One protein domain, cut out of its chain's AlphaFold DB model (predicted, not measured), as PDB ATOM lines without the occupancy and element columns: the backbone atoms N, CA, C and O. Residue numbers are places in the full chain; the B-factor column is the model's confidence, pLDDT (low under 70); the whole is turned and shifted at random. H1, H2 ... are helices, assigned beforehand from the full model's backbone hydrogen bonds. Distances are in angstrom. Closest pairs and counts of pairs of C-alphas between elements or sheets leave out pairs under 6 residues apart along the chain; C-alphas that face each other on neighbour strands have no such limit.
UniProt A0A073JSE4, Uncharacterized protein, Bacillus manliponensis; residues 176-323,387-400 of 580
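Overview. This is residues 176 to 323 and 387 to 400 of the 580 residues of an uncharacterized protein of Bacillus manliponensis (UniProt A0A073JSE4). What is the main picture? The long helix H8 bridges two lobes: a bundle of H1, H2 and H3, which run up and down, each against the one before, near its last residues, and H7 with the short H5 and H6 near its first. H4 runs from the bundle to H5 slantwise past H8, with open space between the lobes, while H9 is near H8 and H10 near H2. What is it built of? The printed part has 162 residues with ten named helices, H1 to H10 in chain order, and no named strand: class all helix. It is loose, with a radius of gyration of the C-alphas of 19.2 A and spans of 51 by 41 by 35 A.

Along the chain. Where are the longest helices? H8, residues 281 to 307, is 39.9 A long and begins at C-alpha 281 (-6.544, -25.679, -50.777). H7, residues 257 to 279, is 33.8 A long. Where are the others? H1 is residues 178 to 190, from C-alpha 178 (24.386, -9.934, -14.676), H2 194 to 207, H3 212 to 225 at 21.1 A, and H4 227 to 238. H5 is residues 240 to 247, H6 250 to 253, H9 313 to 323, and H10 387 to 391, ending at C-alpha 391 (27.565, -23.379, -13.682).

Arrangement. What does H8 touch? Its residues 293 to 301 touch H4 residues 228 to 232, closest C-alphas Cys 229 and Ser 297 at 5.4 A, at a steep tilt of 46 degrees. Its residues 301 to 305 touch residues 219 to 223 of H3, the hub, closest C-alphas Val 223 and Gln 301 at 5.6 A. H7 and H8 touch only at the corner, closest C-alphas Ile 276 and Ala 283 at 5.1 A. What lies farther out? H1 and H2 form a hairpin, closest C-alphas Ala 185 and Ala 197 at 4.0 A, with a shallow tilt of 20 degrees. H5 touches H7 residues 264 to 271, closest C-alphas Ile 246 and Val 264 at 6.1 A; H6 and H7 touch only at the corner, closest C-alphas Glu 253 and Phe 260 at 5.4 A. How complete are the helix backbones? Every O i to N i+4 pair is within hydrogen-bond range in H1, H2 and H5, against 7 of 10 in H3, 6 of 8 in H4, 17 of 19 in H7, 22 of 23 in H8, 6 of 7 in H9 and 0 of 1 in H10, where 1 of 2 O i to N i+3 pairs is; H6 is too short for an i+4 pair.

Size, cuts and confidence. How large is it, and is it cut? The C-alphas farthest apart, of Glu 280 and Arg 387, are 54.1 A apart. Residues 324 to 386 are not printed, and C-alphas 323 and 387 are 37.6 A apart across the cut. Are links long or confidence low? Of the links printed whole, each is tight. Mean pLDDT of the printed part is 77.7, with residues 236 to 245 and 308 to 323 among those under 70.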
ATOM      1  N   GLU A 176      27.164 -14.610 -10.694       92.75
ATOM      2  CA  GLU A 176      26.323 -13.450 -10.375       92.75
ATOM      3  C   GLU A 176      26.564 -12.273 -11.333       92.75
ATOM      4  O   GLU A 176      25.908 -11.242 -11.212       92.75
ATOM      5  N   ASN A 177      27.457 -12.414 -12.320       93.25
ATOM      6  CA  ASN A 177      27.687 -11.368 -13.312       93.25
ATOM      7  C   ASN A 177      26.458 -11.222 -14.231       93.25
ATOM      8  O   ASN A 177      26.235 -12.017 -15.151       93.25
ATOM      9  N   VAL A 178      25.653 -10.188 -13.977       91.75
ATOM     10  CA  VAL A 178      24.386  -9.934 -14.676       91.75
ATOM     11  C   VAL A 178      24.589  -9.709 -16.173       91.75
ATOM     12  O   VAL A 178      23.795 -10.212 -16.970       91.75
ATOM     13  N   MET A 179      25.670  -9.036 -16.573       92.00
ATOM     14  CA  MET A 179      25.978  -8.782 -17.984       92.00
ATOM     15  C   MET A 179      26.194 -10.091 -18.751       92.00
ATOM     16  O   MET A 179      25.580 -10.303 -19.800       92.00
ATOM     17  N   ASN A 180      26.985 -11.009 -18.191       95.06
ATOM     18  CA  ASN A 180      27.200 -12.336 -18.766       95.06
ATOM     19  C   ASN A 180      25.906 -13.162 -18.791       95.06
ATOM     20  O   ASN A 180      25.577 -13.762 -19.816       95.06
ATOM     21  N   LEU A 181      25.127 -13.166 -17.701       95.25
ATOM     22  CA  LEU A 181      23.852 -13.891 -17.639       95.25
ATOM     23  C   LEU A 181      22.865 -13.418 -18.715       95.25
ATOM     24  O   LEU A 181      22.269 -14.250 -19.402       95.25
ATOM     25  N   VAL A 182      22.705 -12.100 -18.882       94.88
ATOM     26  CA  VAL A 182      21.832 -11.506 -19.907       94.88
ATOM     27  C   VAL A 182      22.328 -11.863 -21.302       94.88
ATOM     28  O   VAL A 182      21.549 -12.362 -22.113       94.88
ATOM     29  N   ALA A 183      23.620 -11.684 -21.576       94.50
ATOM     30  CA  ALA A 183      24.161 -11.908 -22.908       94.50
ATOM     31  C   ALA A 183      24.107 -13.390 -23.329       94.50
ATOM     32  O   ALA A 183      23.715 -13.710 -24.455       94.50
ATOM     33  N   PHE A 184      24.405 -14.322 -22.417       96.62
ATOM     34  CA  PHE A 184      24.235 -15.753 -22.679       96.62
ATOM     35  C   PHE A 184      22.763 -16.154 -22.799       96.62
ATOM     36  O   PHE A 184      22.437 -17.044 -23.591       96.62
ATOM     37  N   ALA A 185      21.857 -15.510 -22.055       95.12
ATOM     38  CA  ALA A 185      20.422 -15.738 -22.196       95.12
ATOM     39  C   ALA A 185      19.913 -15.290 -23.573       95.12
ATOM     40  O   ALA A 185      19.161 -16.032 -24.214       95.12
ATOM     41  N   ASP A 186      20.355 -14.124 -24.046       93.62
ATOM     42  CA  ASP A 186      20.035 -13.600 -25.372       93.62
ATOM     43  C   ASP A 186      20.544 -14.526 -26.477       93.62
ATOM     44  O   ASP A 186      19.747 -14.985 -27.307       93.62
ATOM     45  N   TYR A 187      21.820 -14.921 -26.424       91.75
ATOM     46  CA  TYR A 187      22.367 -15.887 -27.375       91.75
ATOM     47  C   TYR A 187      21.602 -17.219 -27.329       91.75
ATOM     48  O   TYR A 187      21.195 -17.764 -28.359       91.75
ATOM     49  N   ALA A 188      21.329 -17.755 -26.134       92.31
ATOM     50  CA  ALA A 188      20.575 -18.995 -25.979       92.31
ATOM     51  C   ALA A 188      19.162 -18.892 -26.579       92.31
ATOM     52  O   ALA A 188      18.702 -19.839 -27.222       92.31
ATOM     53  N   LYS A 189      18.478 -17.754 -26.417       90.62
ATOM     54  CA  LYS A 189      17.159 -17.482 -27.007       90.62
ATOM     55  C   LYS A 189      17.234 -17.460 -28.534       90.62
ATOM     56  O   LYS A 189      16.403 -18.107 -29.173       90.62
ATOM     57  N   GLU A 190      18.230 -16.800 -29.124       86.56
ATOM     58  CA  GLU A 190      18.445 -16.792 -30.580       86.56
ATOM     59  C   GLU A 190      18.705 -18.197 -31.134       86.56
ATOM     60  O   GLU A 190      18.152 -18.592 -32.163       86.56
ATOM     61  N   GLN A 191      19.458 -19.009 -30.389       85.56
ATOM     62  CA  GLN A 191      19.669 -20.424 -30.696       85.56
ATOM     63  C   GLN A 191      18.459 -21.316 -30.351       85.56
ATOM     64  O   GLN A 191      18.550 -22.544 -30.452       85.56
ATOM     65  N   ARG A 192      17.324 -20.728 -29.940       84.94
ATOM     66  CA  ARG A 192      16.073 -21.401 -29.535       84.94
ATOM     67  C   ARG A 192      16.251 -22.379 -28.369       84.94
ATOM     68  O   ARG A 192      15.444 -23.283 -28.147       84.94
ATOM     69  N   GLN A 193      17.291 -22.185 -27.568       88.94
ATOM     70  CA  GLN A 193      17.539 -22.891 -26.315       88.94
ATOM     71  C   GLN A 193      16.747 -22.224 -25.184       88.94
ATOM     72  O   GLN A 193      17.294 -21.819 -24.162       88.94
ATOM     73  N   PHE A 194      15.426 -22.124 -25.358       89.38
ATOM     74  CA  PHE A 194      14.541 -21.346 -24.487       89.38
ATOM     75  C   PHE A 194      14.602 -21.742 -23.009       89.38
ATOM     76  O   PHE A 194      14.450 -20.889 -22.142       89.38
ATOM     77  N   LYS A 195      14.856 -23.021 -22.701       90.12
ATOM     78  CA  LYS A 195      15.052 -23.470 -21.316       90.12
ATOM     79  C   LYS A 195      16.294 -22.824 -20.690       90.12
ATOM     80  O   LYS A 195      16.183 -22.287 -19.597       90.12
ATOM     81  N   LYS A 196      17.435 -22.866 -21.388       93.25
ATOM     82  CA  LYS A 196      18.693 -22.249 -20.947       93.25
ATOM     83  C   LYS A 196      18.525 -20.735 -20.813       93.25
ATOM     84  O   LYS A 196      18.795 -20.194 -19.748       93.25
ATOM     85  N   ALA A 197      17.969 -20.097 -21.843       93.75
ATOM     86  CA  ALA A 197      17.699 -18.662 -21.852       93.75
ATOM     87  C   ALA A 197      16.833 -18.220 -20.663       93.75
ATOM     88  O   ALA A 197      17.184 -17.285 -19.956       93.75
ATOM     89  N   ARG A 198      15.735 -18.940 -20.395       92.69
ATOM     90  CA  ARG A 198      14.850 -18.644 -19.265       92.69
ATOM     91  C   ARG A 198      15.548 -18.811 -17.919       92.69
ATOM     92  O   ARG A 198      15.346 -17.975 -17.054       92.69
ATOM     93  N   MET A 199      16.344 -19.865 -17.732       92.00
ATOM     94  CA  MET A 199      17.036 -20.103 -16.458       92.00
ATOM     95  C   MET A 199      18.080 -19.017 -16.167       92.00
ATOM     96  O   MET A 199      18.131 -18.518 -15.048       92.00
ATOM     97  N   LEU A 200      18.853 -18.601 -17.176       93.62
ATOM     98  CA  LEU A 200      19.795 -17.484 -17.061       93.62
ATOM     99  C   LEU A 200      19.071 -16.155 -16.780       93.62
ATOM    100  O   LEU A 200      19.463 -15.423 -15.876       93.62
ATOM    101  N   ALA A 201      17.974 -15.875 -17.492       90.19
ATOM    102  CA  ALA A 201      17.175 -14.666 -17.293       90.19
ATOM    103  C   ALA A 201      16.468 -14.622 -15.924       90.19
ATOM    104  O   ALA A 201      16.378 -13.562 -15.313       90.19
ATOM    105  N   GLU A 202      15.972 -15.762 -15.426       86.88
ATOM    106  CA  GLU A 202      15.404 -15.897 -14.077       86.88
ATOM    107  C   GLU A 202      16.466 -15.617 -13.002       86.88
ATOM    108  O   GLU A 202      16.166 -14.928 -12.029       86.88
ATOM    109  N   THR A 203      17.702 -16.097 -13.183       89.12
ATOM    110  CA  THR A 203      18.822 -15.767 -12.286       89.12
ATOM    111  C   THR A 203      19.158 -14.277 -12.342       89.12
ATOM    112  O   THR A 203      19.233 -13.639 -11.297       89.12
ATOM    113  N   ALA A 204      19.288 -13.697 -13.538       88.44
ATOM    114  CA  ALA A 204      19.600 -12.278 -13.698       88.44
ATOM    115  C   ALA A 204      18.526 -11.371 -13.066       88.44
ATOM    116  O   ALA A 204      18.855 -10.396 -12.397       88.44
ATOM    117  N   MET A 205      17.244 -11.737 -13.199       85.00
ATOM    118  CA  MET A 205      16.112 -11.017 -12.600       85.00
ATOM    119  C   MET A 205      16.108 -11.057 -11.069       85.00
ATOM    120  O   MET A 205      15.604 -10.126 -10.452       85.00
ATOM    121  N   LYS A 206      16.661 -12.102 -10.442       82.50
ATOM    122  CA  LYS A 206      16.835 -12.133  -8.979       82.50
ATOM    123  C   LYS A 206      17.932 -11.178  -8.511       82.50
ATOM    124  O   LYS A 206      17.790 -10.571  -7.459       82.50
ATOM    125  N   LEU A 207      19.017 -11.085  -9.277       82.56
ATOM    126  CA  LEU A 207      20.197 -10.298  -8.929       82.56
ATOM    127  C   LEU A 207      19.935  -8.799  -9.089       82.56
ATOM    128  O   LEU A 207      20.106  -8.038  -8.139       82.56
ATOM    129  N   GLU A 208      19.476  -8.390 -10.275       81.62
ATOM    130  CA  GLU A 208      19.242  -6.984 -10.614       81.62
ATOM    131  C   GLU A 208      17.909  -6.799 -11.361       81.62
ATOM    132  O   GLU A 208      17.875  -6.664 -12.589       81.62
ATOM    133  N   PRO A 209      16.779  -6.737 -10.630       73.94
ATOM    134  CA  PRO A 209      15.454  -6.575 -11.233       73.94
ATOM    135  C   PRO A 209      15.282  -5.271 -12.026       73.94
ATOM    136  O   PRO A 209      14.454  -5.188 -12.935       73.94
ATOM    137  N   ASN A 210      16.045  -4.235 -11.669       73.25
ATOM    138  CA  ASN A 210      15.941  -2.897 -12.249       73.25
ATOM    139  C   ASN A 210      16.814  -2.711 -13.500       73.25
ATOM    140  O   ASN A 210      16.669  -1.701 -14.187       73.25
ATOM    141  N   HIS A 211      17.678  -3.675 -13.835       75.69
ATOM    142  CA  HIS A 211      18.522  -3.575 -15.020       75.69
ATOM    143  C   HIS A 211      17.669  -3.731 -16.301       75.69
ATOM    144  O   HIS A 211      16.980  -4.747 -16.474       75.69
ATOM    145  N   PRO A 212      17.704  -2.776 -17.251       73.25
ATOM    146  CA  PRO A 212      16.806  -2.769 -18.412       73.25
ATOM    147  C   PRO A 212      16.987  -4.002 -19.308       73.25
ATOM    148  O   PRO A 212      16.007  -4.592 -19.777       73.25
ATOM    149  N   GLY A 213      18.235  -4.451 -19.488       78.81
ATOM    150  CA  GLY A 213      18.546  -5.673 -20.236       78.81
ATOM    151  C   GLY A 213      17.953  -6.933 -19.596       78.81
ATOM    152  O   GLY A 213      17.469  -7.813 -20.307       78.81
ATOM    153  N   VAL A 214      17.896  -6.984 -18.260       82.94
ATOM    154  CA  VAL A 214      17.363  -8.126 -17.501       82.94
ATOM    155  C   VAL A 214      15.853  -8.219 -17.666       82.94
ATOM    156  O   VAL A 214      15.325  -9.288 -17.980       82.94
ATOM    157  N   GLN A 215      15.143  -7.097 -17.524       79.56
ATOM    158  CA  GLN A 215      13.689  -7.064 -17.698       79.56
ATOM    159  C   GLN A 215      13.271  -7.500 -19.101       79.56
ATOM    160  O   GLN A 215      12.334  -8.292 -19.248       79.56
ATOM    161  N   LYS A 216      13.988  -7.024 -20.126       85.75
ATOM    162  CA  LYS A 216      13.739  -7.389 -21.522       85.75
ATOM    163  C   LYS A 216      13.884  -8.896 -21.734       85.75
ATOM    164  O   LYS A 216      12.919  -9.545 -22.144       85.75
ATOM    165  N   ILE A 217      15.047  -9.467 -21.409       88.69
ATOM    166  CA  ILE A 217      15.298 -10.892 -21.660       88.69
ATOM    167  C   ILE A 217      14.401 -11.793 -20.807       88.69
ATOM    168  O   ILE A 217      13.920 -12.830 -21.274       88.69
ATOM    169  N   TYR A 218      14.083 -11.381 -19.579       86.88
ATOM    170  CA  TYR A 218      13.134 -12.090 -18.728       86.88
ATOM    171  C   TYR A 218      11.723 -12.094 -19.326       86.88
ATOM    172  O   TYR A 218      11.123 -13.162 -19.447       86.88
ATOM    173  N   LYS A 219      11.202 -10.940 -19.773       85.19
ATOM    174  CA  LYS A 219       9.882 -10.826 -20.427       85.19
ATOM    175  C   LYS A 219       9.782 -11.747 -21.646       85.19
ATOM    176  O   LYS A 219       8.785 -12.452 -21.811       85.19
ATOM    177  N   GLU A 220      10.826 -11.782 -22.466       86.50
ATOM    178  CA  GLU A 220      10.873 -12.581 -23.694       86.50
ATOM    179  C   GLU A 220      11.017 -14.092 -23.441       86.50
ATOM    180  O   GLU A 220      10.564 -14.907 -24.247       86.50
ATOM    181  N   THR A 221      11.623 -14.497 -22.322       88.31
ATOM    182  CA  THR A 221      11.901 -15.914 -22.032       88.31
ATOM    183  C   THR A 221      10.914 -16.542 -21.054       88.31
ATOM    184  O   THR A 221      10.621 -17.733 -21.187       88.31
ATOM    185  N   ILE A 222      10.324 -15.795 -20.115       84.75
ATOM    186  CA  ILE A 222       9.412 -16.340 -19.094       84.75
ATOM    187  C   ILE A 222       8.155 -16.963 -19.708       84.75
ATOM    188  O   ILE A 222       7.651 -17.985 -19.235       84.75
ATOM    189  N   VAL A 223       7.691 -16.415 -20.832       84.69
ATOM    190  CA  VAL A 223       6.546 -16.935 -21.588       84.69
ATOM    191  C   VAL A 223       6.765 -18.364 -22.087       84.69
ATOM    192  O   VAL A 223       5.823 -19.151 -22.176       84.69
ATOM    193  N   THR A 224       8.022 -18.757 -22.314       87.31
ATOM    194  CA  THR A 224       8.398 -20.116 -22.738       87.31
ATOM    195  C   THR A 224       8.194 -21.161 -21.638       87.31
ATOM    196  O   THR A 224       8.332 -22.361 -21.879       87.31
ATOM    197  N   LYS A 225       7.873 -20.740 -20.405       85.75
ATOM    198  CA  LYS A 225       7.449 -21.649 -19.329       85.75
ATOM    199  C   LYS A 225       6.145 -22.356 -19.689       85.75
ATOM    200  O   LYS A 225       5.950 -23.512 -19.316       85.75
ATOM    201  N   ASN A 226       5.277 -21.695 -20.455       86.75
ATOM    202  CA  ASN A 226       4.102 -22.329 -21.029       86.75
ATOM    203  C   ASN A 226       4.501 -23.194 -22.237       86.75
ATOM    204  O   ASN A 226       5.095 -22.705 -23.198       86.75
ATOM    205  N   LYS A 227       4.138 -24.485 -22.205       85.12
ATOM    206  CA  LYS A 227       4.481 -25.456 -23.260       85.12
ATOM    207  C   LYS A 227       3.947 -25.054 -24.642       85.12
ATOM    208  O   LYS A 227       4.632 -25.286 -25.633       85.12
ATOM    209  N   PHE A 228       2.763 -24.442 -24.711       84.00
ATOM    210  CA  PHE A 228       2.167 -23.976 -25.966       84.00
ATOM    211  C   PHE A 228       2.913 -22.755 -26.515       84.00
ATOM    212  O   PHE A 228       3.307 -22.751 -27.680       84.00
ATOM    213  N   CYS A 229       3.211 -21.759 -25.674       86.06
ATOM    214  CA  CYS A 229       4.026 -20.613 -26.085       86.06
ATOM    215  C   CYS A 229       5.420 -21.061 -26.550       86.06
ATOM    216  O   CYS A 229       5.853 -20.682 -27.632       86.06
ATOM    217  N   HIS A 230       6.065 -21.970 -25.815       84.88
ATOM    218  CA  HIS A 230       7.326 -22.591 -26.226       84.88
ATOM    219  C   HIS A 230       7.232 -23.315 -27.580       84.88
ATOM    220  O   HIS A 230       8.140 -23.208 -28.405       84.88
ATOM    221  N   PHE A 231       6.147 -24.053 -27.831       83.19
ATOM    222  CA  PHE A 231       5.908 -24.718 -29.113       83.19
ATOM    223  C   PHE A 231       5.746 -23.706 -30.255       83.19
ATOM    224  O   PHE A 231       6.469 -23.786 -31.244       83.19
ATOM    225  N   THR A 232       4.870 -22.713 -30.099       82.50
ATOM    226  CA  THR A 232       4.636 -21.680 -31.127       82.50
ATOM    227  C   THR A 232       5.881 -20.835 -31.414       82.50
ATOM    228  O   THR A 232       6.193 -20.580 -32.574       82.50
ATOM    229  N   MET A 233       6.666 -20.490 -30.387       81.06
ATOM    230  CA  MET A 233       7.954 -19.818 -30.568       81.06
ATOM    231  C   MET A 233       8.966 -20.697 -31.294       81.06
ATOM    232  O   MET A 233       9.770 -20.164 -32.043       81.06
ATOM    233  N   ASN A 234       8.935 -22.022 -31.134       77.31
ATOM    234  CA  ASN A 234       9.746 -22.930 -31.946       77.31
ATOM    235  C   ASN A 234       9.231 -23.053 -33.387       77.31
ATOM    236  O   ASN A 234      10.043 -23.150 -34.303       77.31
ATOM    237  N   LEU A 235       7.915 -23.000 -33.602       72.19
ATOM    238  CA  LEU A 235       7.290 -23.104 -34.923       72.19
ATOM    239  C   LEU A 235       7.557 -21.881 -35.813       72.19
ATOM    240  O   LEU A 235       7.588 -22.010 -37.034       72.19
ATOM    241  N   SER A 236       7.887 -20.726 -35.217       65.00
ATOM    242  CA  SER A 236       8.405 -19.564 -35.957       65.00
ATOM    243  C   SER A 236       9.688 -19.862 -36.745       65.00
ATOM    244  O   SER A 236      10.124 -19.030 -37.533       65.00
ATOM    245  N   ILE A 237      10.303 -21.043 -36.577       57.97
ATOM    246  CA  ILE A 237      11.392 -21.517 -37.434       57.97
ATOM    247  C   ILE A 237      10.986 -21.601 -38.901       57.97
ATOM    248  O   ILE A 237      11.860 -21.487 -39.745       57.97
ATOM    249  N   LEU A 238       9.694 -21.747 -39.212       57.56
ATOM    250  CA  LEU A 238       9.216 -21.657 -40.590       57.56
ATOM    251  C   LEU A 238       9.524 -20.271 -41.175       57.56
ATOM    252  O   LEU A 238       9.909 -20.181 -42.320       57.56
ATOM    253  N   ILE A 239       9.538 -19.201 -40.379       57.78
ATOM    254  CA  ILE A 239       9.873 -17.840 -40.838       57.78
ATOM    255  C   ILE A 239      11.405 -17.621 -40.930       57.78
ATOM    256  O   ILE A 239      11.883 -16.739 -41.641       57.78
ATOM    257  N   VAL A 240      12.221 -18.437 -40.247       56.09
ATOM    258  CA  VAL A 240      13.692 -18.282 -40.196       56.09
ATOM    259  C   VAL A 240      14.395 -18.457 -41.553       56.09
ATOM    260  O   VAL A 240      15.335 -17.703 -41.796       56.09
ATOM    261  N   PRO A 241      14.007 -19.391 -42.444       61.84
ATOM    262  CA  PRO A 241      14.504 -19.454 -43.813       61.84
ATOM    263  C   PRO A 241      14.367 -18.126 -44.552       61.84
ATOM    264  O   PRO A 241      15.336 -17.701 -45.167       61.84
ATOM    265  N   LEU A 242      13.224 -17.441 -44.424       65.94
ATOM    266  CA  LEU A 242      13.014 -16.128 -45.035       65.94
ATOM    267  C   LEU A 242      13.963 -15.086 -44.435       65.94
ATOM    268  O   LEU A 242      14.634 -14.383 -45.176       65.94
ATOM    269  N   ALA A 243      14.104 -15.035 -43.108       63.34
ATOM    270  CA  ALA A 243      15.029 -14.104 -42.453       63.34
ATOM    271  C   ALA A 243      16.507 -14.370 -42.814       63.34
ATOM    272  O   ALA A 243      17.275 -13.439 -43.036       63.34
ATOM    273  N   LYS A 244      16.917 -15.641 -42.913       65.06
ATOM    274  CA  LYS A 244      18.263 -16.025 -43.371       65.06
ATOM    275  C   LYS A 244      18.480 -15.703 -44.846       65.06
ATOM    276  O   LYS A 244      19.575 -15.289 -45.207       65.06
ATOM    277  N   PHE A 245      17.453 -15.886 -45.669       68.50
ATOM    278  CA  PHE A 245      17.485 -15.533 -47.080       68.50
ATOM    279  C   PHE A 245      17.590 -14.015 -47.263       68.50
ATOM    280  O   PHE A 245      18.457 -13.555 -47.990       68.50
ATOM    281  N   ILE A 246      16.816 -13.233 -46.509       71.88
ATOM    282  CA  ILE A 246      16.928 -11.768 -46.455       71.88
ATOM    283  C   ILE A 246      18.337 -11.342 -46.016       71.88
ATOM    284  O   ILE A 246      18.929 -10.451 -46.620       71.88
ATOM    285  N   ASN A 247      18.923 -12.023 -45.024       65.81
ATOM    286  CA  ASN A 247      20.284 -11.736 -44.569       65.81
ATOM    287  C   ASN A 247      21.367 -11.971 -45.639       65.81
ATOM    288  O   ASN A 247      22.426 -11.357 -45.529       65.81
ATOM    289  N   LEU A 248      21.134 -12.791 -46.677       74.25
ATOM    290  CA  LEU A 248      22.073 -12.905 -47.809       74.25
ATOM    291  C   LEU A 248      22.247 -11.568 -48.533       74.25
ATOM    292  O   LEU A 248      23.303 -11.320 -49.100       74.25
ATOM    293  N   PHE A 249      21.237 -10.701 -48.483       75.44
ATOM    294  CA  PHE A 249      21.210  -9.422 -49.184       75.44
ATOM    295  C   PHE A 249      21.573  -8.238 -48.295       75.44
ATOM    296  O   PHE A 249      21.528  -7.098 -48.744       75.44
ATOM    297  N   ARG A 250      21.978  -8.477 -47.044       73.31
ATOM    298  CA  ARG A 250      22.297  -7.406 -46.090       73.31
ATOM    299  C   ARG A 250      23.454  -6.515 -46.552       73.31
ATOM    300  O   ARG A 250      23.498  -5.340 -46.227       73.31
ATOM    301  N   PHE A 251      24.355  -7.029 -47.392       73.25
ATOM    302  CA  PHE A 251      25.413  -6.220 -48.013       73.25
ATOM    303  C   PHE A 251      24.874  -5.131 -48.967       73.25
ATOM    304  O   PHE A 251      25.585  -4.177 -49.277       73.25
ATOM    305  N   ILE A 252      23.637  -5.281 -49.455       73.69
ATOM    306  CA  ILE A 252      22.953  -4.324 -50.337       73.69
ATOM    307  C   ILE A 252      22.367  -3.169 -49.519       73.69
ATOM    308  O   ILE A 252      22.312  -2.051 -50.023       73.69
ATOM    309  N   GLU A 253      22.005  -3.413 -48.255       70.25
ATOM    310  CA  GLU A 253      21.434  -2.420 -47.335       70.25
ATOM    311  C   GLU A 253      22.323  -1.171 -47.228       70.25
ATOM    312  O   GLU A 253      21.833  -0.054 -47.368       70.25
ATOM    313  N   GLY A 254      23.642  -1.362 -47.107       63.66
ATOM    314  CA  GLY A 254      24.611  -0.261 -47.045       63.66
ATOM    315  C   GLY A 254      24.880   0.449 -48.379       63.66
ATOM    316  O   GLY A 254      25.406   1.557 -48.372       63.66
ATOM    317  N   LYS A 255      24.536  -0.156 -49.526       77.12
ATOM    318  CA  LYS A 255      24.766   0.433 -50.864       77.12
ATOM    319  C   LYS A 255      23.527   1.115 -51.442       77.12
ATOM    320  O   LYS A 255      23.649   2.134 -52.110       77.12
ATOM    321  N   SER A 256      22.346   0.529 -51.245       83.31
ATOM    322  CA  SER A 256      21.069   1.053 -51.737       83.31
ATOM    323  C   SER A 256      19.907   0.556 -50.863       83.31
ATOM    324  O   SER A 256      19.368  -0.533 -51.100       83.31
ATOM    325  N   PRO A 257      19.478   1.358 -49.872       82.75
ATOM    326  CA  PRO A 257      18.397   0.988 -48.956       82.75
ATOM    327  C   PRO A 257      17.062   0.713 -49.669       82.75
ATOM    328  O   PRO A 257      16.362  -0.248 -49.350       82.75
ATOM    329  N   SER A 258      16.717   1.515 -50.682       80.25
ATOM    330  CA  SER A 258      15.474   1.354 -51.450       80.25
ATOM    331  C   SER A 258      15.436   0.031 -52.214       80.25
ATOM    332  O   SER A 258      14.407  -0.644 -52.240       80.25
ATOM    333  N   PHE A 259      16.565  -0.371 -52.802       81.25
ATOM    334  CA  PHE A 259      16.658  -1.631 -53.534       81.25
ATOM    335  C   PHE A 259      16.619  -2.840 -52.591       81.25
ATOM    336  O   PHE A 259      15.928  -3.815 -52.883       81.25
ATOM    337  N   PHE A 260      17.271  -2.754 -51.425       82.00
ATOM    338  CA  PHE A 260      17.159  -3.774 -50.378       82.00
ATOM    339  C   PHE A 260      15.698  -3.985 -49.951       82.00
ATOM    340  O   PHE A 260      15.230  -5.122 -49.929       82.00
ATOM    341  N   ASN A 261      14.939  -2.908 -49.723       79.62
ATOM    342  CA  ASN A 261      13.523  -2.996 -49.352       79.62
ATOM    343  C   ASN A 261      12.656  -3.666 -50.434       79.62
ATOM    344  O   ASN A 261      11.812  -4.505 -50.109       79.62
ATOM    345  N   ILE A 262      12.880  -3.354 -51.715       84.94
ATOM    346  CA  ILE A 262      12.186  -4.016 -52.837       84.94
ATOM    347  C   ILE A 262      12.503  -5.515 -52.848       84.94
ATOM    348  O   ILE A 262      11.612  -6.350 -53.006       84.94
ATOM    349  N   LEU A 263      13.768  -5.870 -52.642       82.50
ATOM    350  CA  LEU A 263      14.211  -7.255 -52.669       82.50
ATOM    351  C   LEU A 263      13.647  -8.064 -51.491       82.50
ATOM    352  O   LEU A 263      13.219  -9.207 -51.667       82.50
ATOM    353  N   VAL A 264      13.576  -7.457 -50.304       81.81
ATOM    354  CA  VAL A 264      12.901  -8.019 -49.125       81.81
ATOM    355  C   VAL A 264      11.417  -8.243 -49.405       81.81
ATOM    356  O   VAL A 264      10.885  -9.304 -49.063       81.81
ATOM    357  N   TYR A 265      10.754  -7.288 -50.059       83.69
ATOM    358  CA  TYR A 265       9.345  -7.403 -50.427       83.69
ATOM    359  C   TYR A 265       9.106  -8.571 -51.392       83.69
ATOM    360  O   TYR A 265       8.309  -9.458 -51.090       83.69
ATOM    361  N   ILE A 266       9.856  -8.639 -52.496       84.44
ATOM    362  CA  ILE A 266       9.757  -9.731 -53.479       84.44
ATOM    363  C   ILE A 266      10.042 -11.084 -52.819       84.44
ATOM    364  O   ILE A 266       9.283 -12.035 -52.999       84.44
ATOM    365  N   SER A 267      11.094 -11.164 -51.998       82.06
ATOM    366  CA  SER A 267      11.456 -12.388 -51.271       82.06
ATOM    367  C   SER A 267      10.338 -12.850 -50.340       82.06
ATOM    368  O   SER A 267      10.050 -14.041 -50.263       82.06
ATOM    369  N   SER A 268       9.678 -11.910 -49.659       79.31
ATOM    370  CA  SER A 268       8.545 -12.203 -48.780       79.31
ATOM    371  C   SER A 268       7.346 -12.710 -49.580       79.31
ATOM    372  O   SER A 268       6.768 -13.734 -49.226       79.31
ATOM    373  N   VAL A 269       7.009 -12.053 -50.694       81.25
ATOM    374  CA  VAL A 269       5.906 -12.458 -51.581       81.25
ATOM    375  C   VAL A 269       6.132 -13.871 -52.122       81.25
ATOM    376  O   VAL A 269       5.263 -14.729 -51.975       81.25
ATOM    377  N   ILE A 270       7.320 -14.153 -52.659       79.88
ATOM    378  CA  ILE A 270       7.689 -15.484 -53.162       79.88
ATOM    379  C   ILE A 270       7.590 -16.528 -52.044       79.88
ATOM    380  O   ILE A 270       7.022 -17.602 -52.244       79.88
ATOM    381  N   TYR A 271       8.084 -16.204 -50.849       78.06
ATOM    382  CA  TYR A 271       8.059 -17.108 -49.704       78.06
ATOM    383  C   TYR A 271       6.637 -17.503 -49.279       78.06
ATOM    384  O   TYR A 271       6.416 -18.653 -48.904       78.06
ATOM    385  N   PHE A 272       5.666 -16.588 -49.370       73.06
ATOM    386  CA  PHE A 272       4.263 -16.885 -49.059       73.06
ATOM    387  C   PHE A 272       3.504 -17.548 -50.219       73.06
ATOM    388  O   PHE A 272       2.627 -18.375 -49.956       73.06
ATOM    389  N   ILE A 273       3.851 -17.238 -51.474       76.12
ATOM    390  CA  ILE A 273       3.210 -17.804 -52.675       76.12
ATOM    391  C   ILE A 273       3.634 -19.254 -52.915       76.12
ATOM    392  O   ILE A 273       2.782 -20.077 -53.242       76.12
ATOM    393  N   ILE A 274       4.912 -19.598 -52.720       72.88
ATOM    394  CA  ILE A 274       5.425 -20.954 -52.977       72.88
ATOM    395  C   ILE A 274       4.571 -22.023 -52.263       72.88
ATOM    396  O   ILE A 274       4.066 -22.918 -52.938       72.88
ATOM    397  N   PRO A 275       4.302 -21.941 -50.944       70.19
ATOM    398  CA  PRO A 275       3.453 -22.925 -50.277       70.19
ATOM    399  C   PRO A 275       2.019 -22.975 -50.814       70.19
ATOM    400  O   PRO A 275       1.420 -24.040 -50.776       70.19
ATOM    401  N   ILE A 276       1.472 -21.867 -51.327       74.12
ATOM    402  CA  ILE A 276       0.121 -21.822 -51.915       74.12
ATOM    403  C   ILE A 276       0.078 -22.614 -53.222       74.12
ATOM    404  O   ILE A 276      -0.833 -23.411 -53.419       74.12
ATOM    405  N   VAL A 277       1.095 -22.454 -54.071       71.25
ATOM    406  CA  VAL A 277       1.205 -23.180 -55.345       71.25
ATOM    407  C   VAL A 277       1.365 -24.688 -55.120       71.25
ATOM    408  O   VAL A 277       0.797 -25.477 -55.863       71.25
ATOM    409  N   PHE A 278       2.103 -25.101 -54.085       66.44
ATOM    410  CA  PHE A 278       2.372 -26.522 -53.827       66.44
ATOM    411  C   PHE A 278       1.348 -27.226 -52.922       66.44
ATOM    412  O   PHE A 278       1.256 -28.451 -52.968       66.44
ATOM    413  N   LEU A 279       0.628 -26.497 -52.060       68.00
ATOM    414  CA  LEU A 279      -0.342 -27.072 -51.114       68.00
ATOM    415  C   LEU A 279      -1.802 -26.794 -51.498       68.00
ATOM    416  O   LEU A 279      -2.688 -27.308 -50.818       68.00
ATOM    417  N   GLU A 280      -2.060 -26.009 -52.549       74.50
ATOM    418  CA  GLU A 280      -3.400 -25.693 -53.065       74.50
ATOM    419  C   GLU A 280      -4.372 -25.284 -51.932       74.50
ATOM    420  O   GLU A 280      -4.075 -24.384 -51.137       74.50
ATOM    421  N   GLU A 281      -5.520 -25.957 -51.797       72.81
ATOM    422  CA  GLU A 281      -6.544 -25.679 -50.777       72.81
ATOM    423  C   GLU A 281      -6.033 -25.843 -49.330       72.81
ATOM    424  O   GLU A 281      -6.532 -25.207 -48.396       72.81
ATOM    425  N   TYR A 282      -4.989 -26.650 -49.118       72.38
ATOM    426  CA  TYR A 282      -4.424 -26.907 -47.791       72.38
ATOM    427  C   TYR A 282      -3.525 -25.771 -47.296       72.38
ATOM    428  O   TYR A 282      -3.295 -25.662 -46.087       72.38
ATOM    429  N   ALA A 283      -3.038 -24.901 -48.190       72.75
ATOM    430  CA  ALA A 283      -2.218 -23.755 -47.806       72.75
ATOM    431  C   ALA A 283      -2.996 -22.800 -46.894       72.75
ATOM    432  O   ALA A 283      -2.493 -22.376 -45.854       72.75
ATOM    433  N   LEU A 284      -4.252 -22.512 -47.248       73.94
ATOM    434  CA  LEU A 284      -5.105 -21.588 -46.501       73.94
ATOM    435  C   LEU A 284      -5.446 -22.135 -45.108       73.94
ATOM    436  O   LEU A 284      -5.401 -21.398 -44.122       73.94
ATOM    437  N   VAL A 285      -5.695 -23.445 -45.005       77.19
ATOM    438  CA  VAL A 285      -5.921 -24.136 -43.725       77.19
ATOM    439  C   VAL A 285      -4.659 -24.117 -42.860       77.19
ATOM    440  O   VAL A 285      -4.734 -23.825 -41.664       77.19
ATOM    441  N   LEU A 286      -3.486 -24.373 -43.448       74.88
ATOM    442  CA  LEU A 286      -2.207 -24.345 -42.742       74.88
ATOM    443  C   LEU A 286      -1.876 -22.937 -42.225       74.88
ATOM    444  O   LEU A 286      -1.544 -22.781 -41.049       74.88
ATOM    445  N   TYR A 287      -2.005 -21.908 -43.067       76.75
ATOM    446  CA  TYR A 287      -1.795 -20.517 -42.661       76.75
ATOM    447  C   TYR A 287      -2.812 -20.073 -41.611       76.75
ATOM    448  O   TYR A 287      -2.422 -19.451 -40.623       76.75
ATOM    449  N   GLY A 288      -4.083 -20.453 -41.760       76.12
ATOM    450  CA  GLY A 288      -5.121 -20.213 -40.759       76.12
ATOM    451  C   GLY A 288      -4.788 -20.857 -39.411       76.12
ATOM    452  O   GLY A 288      -4.909 -20.210 -38.370       76.12
ATOM    453  N   ALA A 289      -4.280 -22.093 -39.414       79.94
ATOM    454  CA  ALA A 289      -3.838 -22.781 -38.204       79.94
ATOM    455  C   ALA A 289      -2.605 -22.110 -37.569       79.94
ATOM    456  O   ALA A 289      -2.585 -21.896 -36.356       79.94
ATOM    457  N   LEU A 290      -1.593 -21.732 -38.361       81.31
ATOM    458  CA  LEU A 290      -0.402 -21.008 -37.889       81.31
ATOM    459  C   LEU A 290      -0.756 -19.637 -37.302       81.31
ATOM    460  O   LEU A 290      -0.257 -19.273 -36.230       81.31
ATOM    461  N   PHE A 291      -1.645 -18.901 -37.968       81.19
ATOM    462  CA  PHE A 291      -2.152 -17.617 -37.502       81.19
ATOM    463  C   PHE A 291      -2.958 -17.777 -36.210       81.19
ATOM    464  O   PHE A 291      -2.669 -17.106 -35.220       81.19
ATOM    465  N   GLY A 292      -3.903 -18.721 -36.175       81.69
ATOM    466  CA  GLY A 292      -4.699 -19.027 -34.988       81.69
ATOM    467  C   GLY A 292      -3.831 -19.424 -33.793       81.69
ATOM    468  O   GLY A 292      -3.997 -18.883 -32.698       81.69
ATOM    469  N   MET A 293      -2.837 -20.294 -34.001       84.56
ATOM    470  CA  MET A 293      -1.868 -20.667 -32.966       84.56
ATOM    471  C   MET A 293      -1.064 -19.463 -32.465       84.56
ATOM    472  O   MET A 293      -0.894 -19.307 -31.254       84.56
ATOM    473  N   SER A 294      -0.602 -18.595 -33.367       81.75
ATOM    474  CA  SER A 294       0.152 -17.384 -33.017       81.75
ATOM    475  C   SER A 294      -0.706 -16.384 -32.236       81.75
ATOM    476  O   SER A 294      -0.260 -15.855 -31.220       81.75
ATOM    477  N   PHE A 295      -1.967 -16.194 -32.635       84.25
ATOM    478  CA  PHE A 295      -2.923 -15.329 -31.942       84.25
ATOM    479  C   PHE A 295      -3.239 -15.836 -30.529       84.25
ATOM    480  O   PHE A 295      -3.167 -15.079 -29.558       84.25
ATOM    481  N   ILE A 296      -3.540 -17.133 -30.391       86.31
ATOM    482  CA  ILE A 296      -3.787 -17.764 -29.087       86.31
ATOM    483  C   ILE A 296      -2.534 -17.661 -28.212       86.31
ATOM    484  O   ILE A 296      -2.637 -17.316 -27.032       86.31
ATOM    485  N   SER A 297      -1.350 -17.905 -28.782       87.94
ATOM    486  CA  SER A 297      -0.078 -17.771 -28.073       87.94
ATOM    487  C   SER A 297       0.108 -16.349 -27.562       87.94
ATOM    488  O   SER A 297       0.304 -16.181 -26.363       87.94
ATOM    489  N   GLY A 298      -0.077 -15.327 -28.403       84.69
ATOM    490  CA  GLY A 298      -0.008 -13.920 -27.996       84.69
ATOM    491  C   GLY A 298      -0.955 -13.591 -26.837       84.69
ATOM    492  O   GLY A 298      -0.542 -13.005 -25.839       84.69
ATOM    493  N   LYS A 299      -2.206 -14.075 -26.873       85.88
ATOM    494  CA  LYS A 299      -3.159 -13.889 -25.761       85.88
ATOM    495  C   LYS A 299      -2.706 -14.556 -24.458       85.88
ATOM    496  O   LYS A 299      -2.956 -14.006 -23.379       85.88
ATOM    497  N   ILE A 300      -2.082 -15.734 -24.535       85.06
ATOM    498  CA  ILE A 300      -1.524 -16.435 -23.369       85.06
ATOM    499  C   ILE A 300      -0.312 -15.672 -22.829       85.06
ATOM    500  O   ILE A 300      -0.262 -15.418 -21.625       85.06
ATOM    501  N   GLN A 301       0.614 -15.267 -23.701       85.56
ATOM    502  CA  GLN A 301       1.802 -14.487 -23.349       85.56
ATOM    503  C   GLN A 301       1.406 -13.198 -22.628       85.56
ATOM    504  O   GLN A 301       1.809 -12.989 -21.486       85.56
ATOM    505  N   ASP A 302       0.502 -12.411 -23.213       80.94
ATOM    506  CA  ASP A 302      -0.007 -11.187 -22.597       80.94
ATOM    507  C   ASP A 302      -0.627 -11.440 -21.220       80.94
ATOM    508  O   ASP A 302      -0.498 -10.633 -20.302       80.94
ATOM    509  N   ARG A 303      -1.370 -12.544 -21.058       78.00
ATOM    510  CA  ARG A 303      -1.970 -12.902 -19.766       78.00
ATOM    511  C   ARG A 303      -0.891 -13.232 -18.735       78.00
ATOM    512  O   ARG A 303      -1.014 -12.785 -17.600       78.00
ATOM    513  N   MET A 304       0.146 -13.976 -19.117       77.06
ATOM    514  CA  MET A 304       1.271 -14.292 -18.232       77.06
ATOM    515  C   MET A 304       2.029 -13.029 -17.823       77.06
ATOM    516  O   MET A 304       2.257 -12.823 -16.637       77.06
ATOM    517  N   LEU A 305       2.342 -12.155 -18.780       76.81
ATOM    518  CA  LEU A 305       3.050 -10.904 -18.520       76.81
ATOM    519  C   LEU A 305       2.231  -9.948 -17.645       76.81
ATOM    520  O   LEU A 305       2.770  -9.385 -16.697       76.81
ATOM    521  N   ARG A 306       0.914  -9.836 -17.881       67.62
ATOM    522  CA  ARG A 306       0.005  -9.069 -17.009       67.62
ATOM    523  C   ARG A 306      -0.024  -9.604 -15.579       67.62
ATOM    524  O   ARG A 306      -0.020  -8.811 -14.647       67.62
ATOM    525  N   ASN A 307      -0.044 -10.926 -15.401       70.00
ATOM    526  CA  ASN A 307      -0.037 -11.537 -14.068       70.00
ATOM    527  C   ASN A 307       1.280 -11.297 -13.312       70.00
ATOM    528  O   ASN A 307       1.278 -11.326 -12.087       70.00
ATOM    529  N   LEU A 308       2.381 -11.068 -14.033       67.50
ATOM    530  CA  LEU A 308       3.696 -10.752 -13.470       67.50
ATOM    531  C   LEU A 308       3.939  -9.241 -13.311       67.50
ATOM    532  O   LEU A 308       5.010  -8.856 -12.863       67.50
ATOM    533  N   GLY A 309       2.989  -8.382 -13.700       64.31
ATOM    534  CA  GLY A 309       3.170  -6.924 -13.681       64.31
ATOM    535  C   GLY A 309       4.109  -6.378 -14.769       64.31
ATOM    536  O   GLY A 309       4.460  -5.208 -14.731       64.31
ATOM    537  N   LEU A 310       4.486  -7.195 -15.760       65.75
ATOM    538  CA  LEU A 310       5.467  -6.876 -16.813       65.75
ATOM    539  C   LEU A 310       4.819  -6.485 -18.155       65.75
ATOM    540  O   LEU A 310       5.417  -6.623 -19.227       65.75
ATOM    541  N   SER A 311       3.556  -6.065 -18.123       58.50
ATOM    542  CA  SER A 311       2.801  -5.656 -19.307       58.50
ATOM    543  C   SER A 311       2.999  -4.160 -19.603       58.50
ATOM    544  O   SER A 311       3.178  -3.375 -18.678       58.50
ATOM    545  N   ASP A 312       2.960  -3.750 -20.876       57.09
ATOM    546  CA  ASP A 312       3.289  -2.380 -21.324       57.09
ATOM    547  C   ASP A 312       2.545  -1.267 -20.552       57.09
ATOM    548  O   ASP A 312       1.417  -1.482 -20.105       57.09
ATOM    549  N   LYS A 313       3.121  -0.054 -20.453       46.84
ATOM    550  CA  LYS A 313       2.599   1.091 -19.660       46.84
ATOM    551  C   LYS A 313       1.071   1.308 -19.761       46.84
ATOM    552  O   LYS A 313       0.414   1.400 -18.728       46.84
ATOM    553  N   ARG A 314       0.472   1.260 -20.965       43.94
ATOM    554  CA  ARG A 314      -0.999   1.384 -21.170       43.94
ATOM    555  C   ARG A 314      -1.828   0.284 -20.489       43.94
ATOM    556  O   ARG A 314      -2.985   0.482 -20.135       43.94
ATOM    557  N   SER A 315      -1.264  -0.907 -20.329       40.56
ATOM    558  CA  SER A 315      -1.922  -2.045 -19.679       40.56
ATOM    559  C   SER A 315      -1.736  -2.062 -18.158       40.56
ATOM    560  O   SER A 315      -2.577  -2.624 -17.454       40.56
ATOM    561  N   GLY A 316      -0.688  -1.401 -17.649       44.19
ATOM    562  CA  GLY A 316      -0.513  -1.116 -16.224       44.19
ATOM    563  C   GLY A 316      -1.651  -0.248 -15.683       44.19
ATOM    564  O   GLY A 316      -2.290  -0.623 -14.704       44.19
ATOM    565  N   GLU A 317      -2.004   0.825 -16.395       43.72
ATOM    566  CA  GLU A 317      -3.147   1.697 -16.071       43.72
ATOM    567  C   GLU A 317      -4.479   0.926 -16.047       43.72
ATOM    568  O   GLU A 317      -5.257   1.034 -15.093       43.72
ATOM    569  N   TYR A 318      -4.712   0.063 -17.043       45.44
ATOM    570  CA  TYR A 318      -5.891  -0.811 -17.090       45.44
ATOM    571  C   TYR A 318      -5.949  -1.790 -15.904       45.44
ATOM    572  O   TYR A 318      -7.024  -2.034 -15.351       45.44
ATOM    573  N   ASN A 319      -4.811  -2.347 -15.479       50.16
ATOM    574  CA  ASN A 319      -4.736  -3.257 -14.333       50.16
ATOM    575  C   ASN A 319      -4.960  -2.531 -13.004       50.16
ATOM    576  O   ASN A 319      -5.709  -3.037 -12.168       50.16
ATOM    577  N   THR A 320      -4.406  -1.331 -12.827       51.16
ATOM    578  CA  THR A 320      -4.700  -0.469 -11.672       51.16
ATOM    579  C   THR A 320      -6.196  -0.183 -11.596       51.16
ATOM    580  O   THR A 320      -6.812  -0.341 -10.539       51.16
ATOM    581  N   GLN A 321      -6.825   0.119 -12.734       53.66
ATOM    582  CA  GLN A 321      -8.261   0.374 -12.815       53.66
ATOM    583  C   GLN A 321      -9.107  -0.891 -12.577       53.66
ATOM    584  O   GLN A 321     -10.138  -0.835 -11.906       53.66
ATOM    585  N   LYS A 322      -8.677  -2.059 -13.069       51.09
ATOM    586  CA  LYS A 322      -9.352  -3.350 -12.848       51.09
ATOM    587  C   LYS A 322      -9.242  -3.816 -11.396       51.09
ATOM    588  O   LYS A 322     -10.236  -4.283 -10.840       51.09
ATOM    589  N   ASN A 323      -8.073  -3.671 -10.778       53.25
ATOM    590  CA  ASN A 323      -7.852  -3.980  -9.367       53.25
ATOM    591  C   ASN A 323      -8.616  -3.005  -8.467       53.25
ATOM    592  O   ASN A 323      -9.213  -3.444  -7.489       53.25
ATOM    593  N   ARG A 387      24.456 -21.010  -7.075       86.94
ATOM    594  CA  ARG A 387      25.767 -20.790  -7.707       86.94
ATOM    595  C   ARG A 387      26.275 -22.043  -8.424       86.94
ATOM    596  O   ARG A 387      26.807 -21.942  -9.526       86.94
ATOM    597  N   LYS A 388      26.096 -23.232  -7.835       87.56
ATOM    598  CA  LYS A 388      26.418 -24.515  -8.491       87.56
ATOM    599  C   LYS A 388      25.488 -24.812  -9.667       87.56
ATOM    600  O   LYS A 388      25.959 -25.292 -10.695       87.56
ATOM    601  N   ASP A 389      24.199 -24.508  -9.536       88.12
ATOM    602  CA  ASP A 389      23.217 -24.734 -10.597       88.12
ATOM    603  C   ASP A 389      23.534 -23.885 -11.841       88.12
ATOM    604  O   ASP A 389      23.547 -24.424 -12.949       88.12
ATOM    605  N   VAL A 390      23.877 -22.599 -11.664       88.94
ATOM    606  CA  VAL A 390      24.221 -21.667 -12.759       88.94
ATOM    607  C   VAL A 390      25.394 -22.178 -13.601       88.94
ATOM    608  O   VAL A 390      25.322 -22.139 -14.830       88.94
ATOM    609  N   LYS A 391      26.424 -22.760 -12.974       86.44
ATOM    610  CA  LYS A 391      27.565 -23.379 -13.682       86.44
ATOM    611  C   LYS A 391      27.125 -24.489 -14.643       86.44
ATOM    612  O   LYS A 391      27.710 -24.675 -15.704       86.44
ATOM    613  N   GLY A 392      26.061 -25.214 -14.297       86.38
ATOM    614  CA  GLY A 392      25.499 -26.277 -15.127       86.38
ATOM    615  C   GLY A 392      24.636 -25.790 -16.296       86.38
ATOM    616  O   GLY A 392      24.274 -26.600 -17.157       86.38
ATOM    617  N   TYR A 393      24.280 -24.501 -16.356       89.06
ATOM    618  CA  TYR A 393      23.356 -23.982 -17.373       89.06
ATOM    619  C   TYR A 393      23.959 -23.997 -18.777       89.06
ATOM    620  O   TYR A 393      23.237 -24.236 -19.750       89.06
ATOM    621  N   SER A 394      25.275 -23.817 -18.887       83.56
ATOM    622  CA  SER A 394      26.022 -23.868 -20.147       83.56
ATOM    623  C   SER A 394      25.783 -25.179 -20.912       83.56
ATOM    624  O   SER A 394      25.534 -25.158 -22.122       83.56
ATOM    625  N   ARG A 395      25.737 -26.310 -20.191       85.19
ATOM    626  CA  ARG A 395      25.604 -27.689 -20.709       85.19
ATOM    627  C   ARG A 395      24.175 -28.113 -21.047       85.19
ATOM    628  O   ARG A 395      23.956 -29.239 -21.509       85.19
ATOM    629  N   LEU A 396      23.180 -27.257 -20.816       83.38
ATOM    630  CA  LEU A 396      21.783 -27.589 -21.081       83.38
ATOM    631  C   LEU A 396      21.551 -27.822 -22.580       83.38
ATOM    632  O   LEU A 396      21.609 -26.909 -23.400       83.38
ATOM    633  N   LYS A 397      21.218 -29.065 -22.947       69.31
ATOM    634  CA  LYS A 397      20.853 -29.411 -24.325       69.31
ATOM    635  C   LYS A 397      19.480 -28.836 -24.687       69.31
ATOM    636  O   LYS A 397      18.553 -28.814 -23.874       69.31
ATOM    637  N   SER A 398      19.326 -28.428 -25.949       63.53
ATOM    638  CA  SER A 398      18.033 -28.020 -26.504       63.53
ATOM    639  C   SER A 398      17.023 -29.173 -26.443       63.53
ATOM    640  O   SER A 398      17.359 -30.298 -26.810       63.53
ATOM    641  N   SER A 399      15.783 -28.884 -26.040       58.19
ATOM    642  CA  SER A 399      14.677 -29.856 -25.992       58.19
ATOM    643  C   SER A 399      14.439 -30.540 -27.359       58.19
ATOM    644  O   SER A 399      14.595 -29.878 -28.390       58.19
ATOM    645  N   PRO A 400      14.007 -31.819 -27.412       51.09
ATOM    646  CA  PRO A 400      13.900 -32.629 -28.640       51.09
ATOM    647  C   PRO A 400      12.832 -32.189 -29.662       51.09
ATOM    648  O   PRO A 400      12.564 -32.917 -30.613       51.09
TER     649      PRO A 400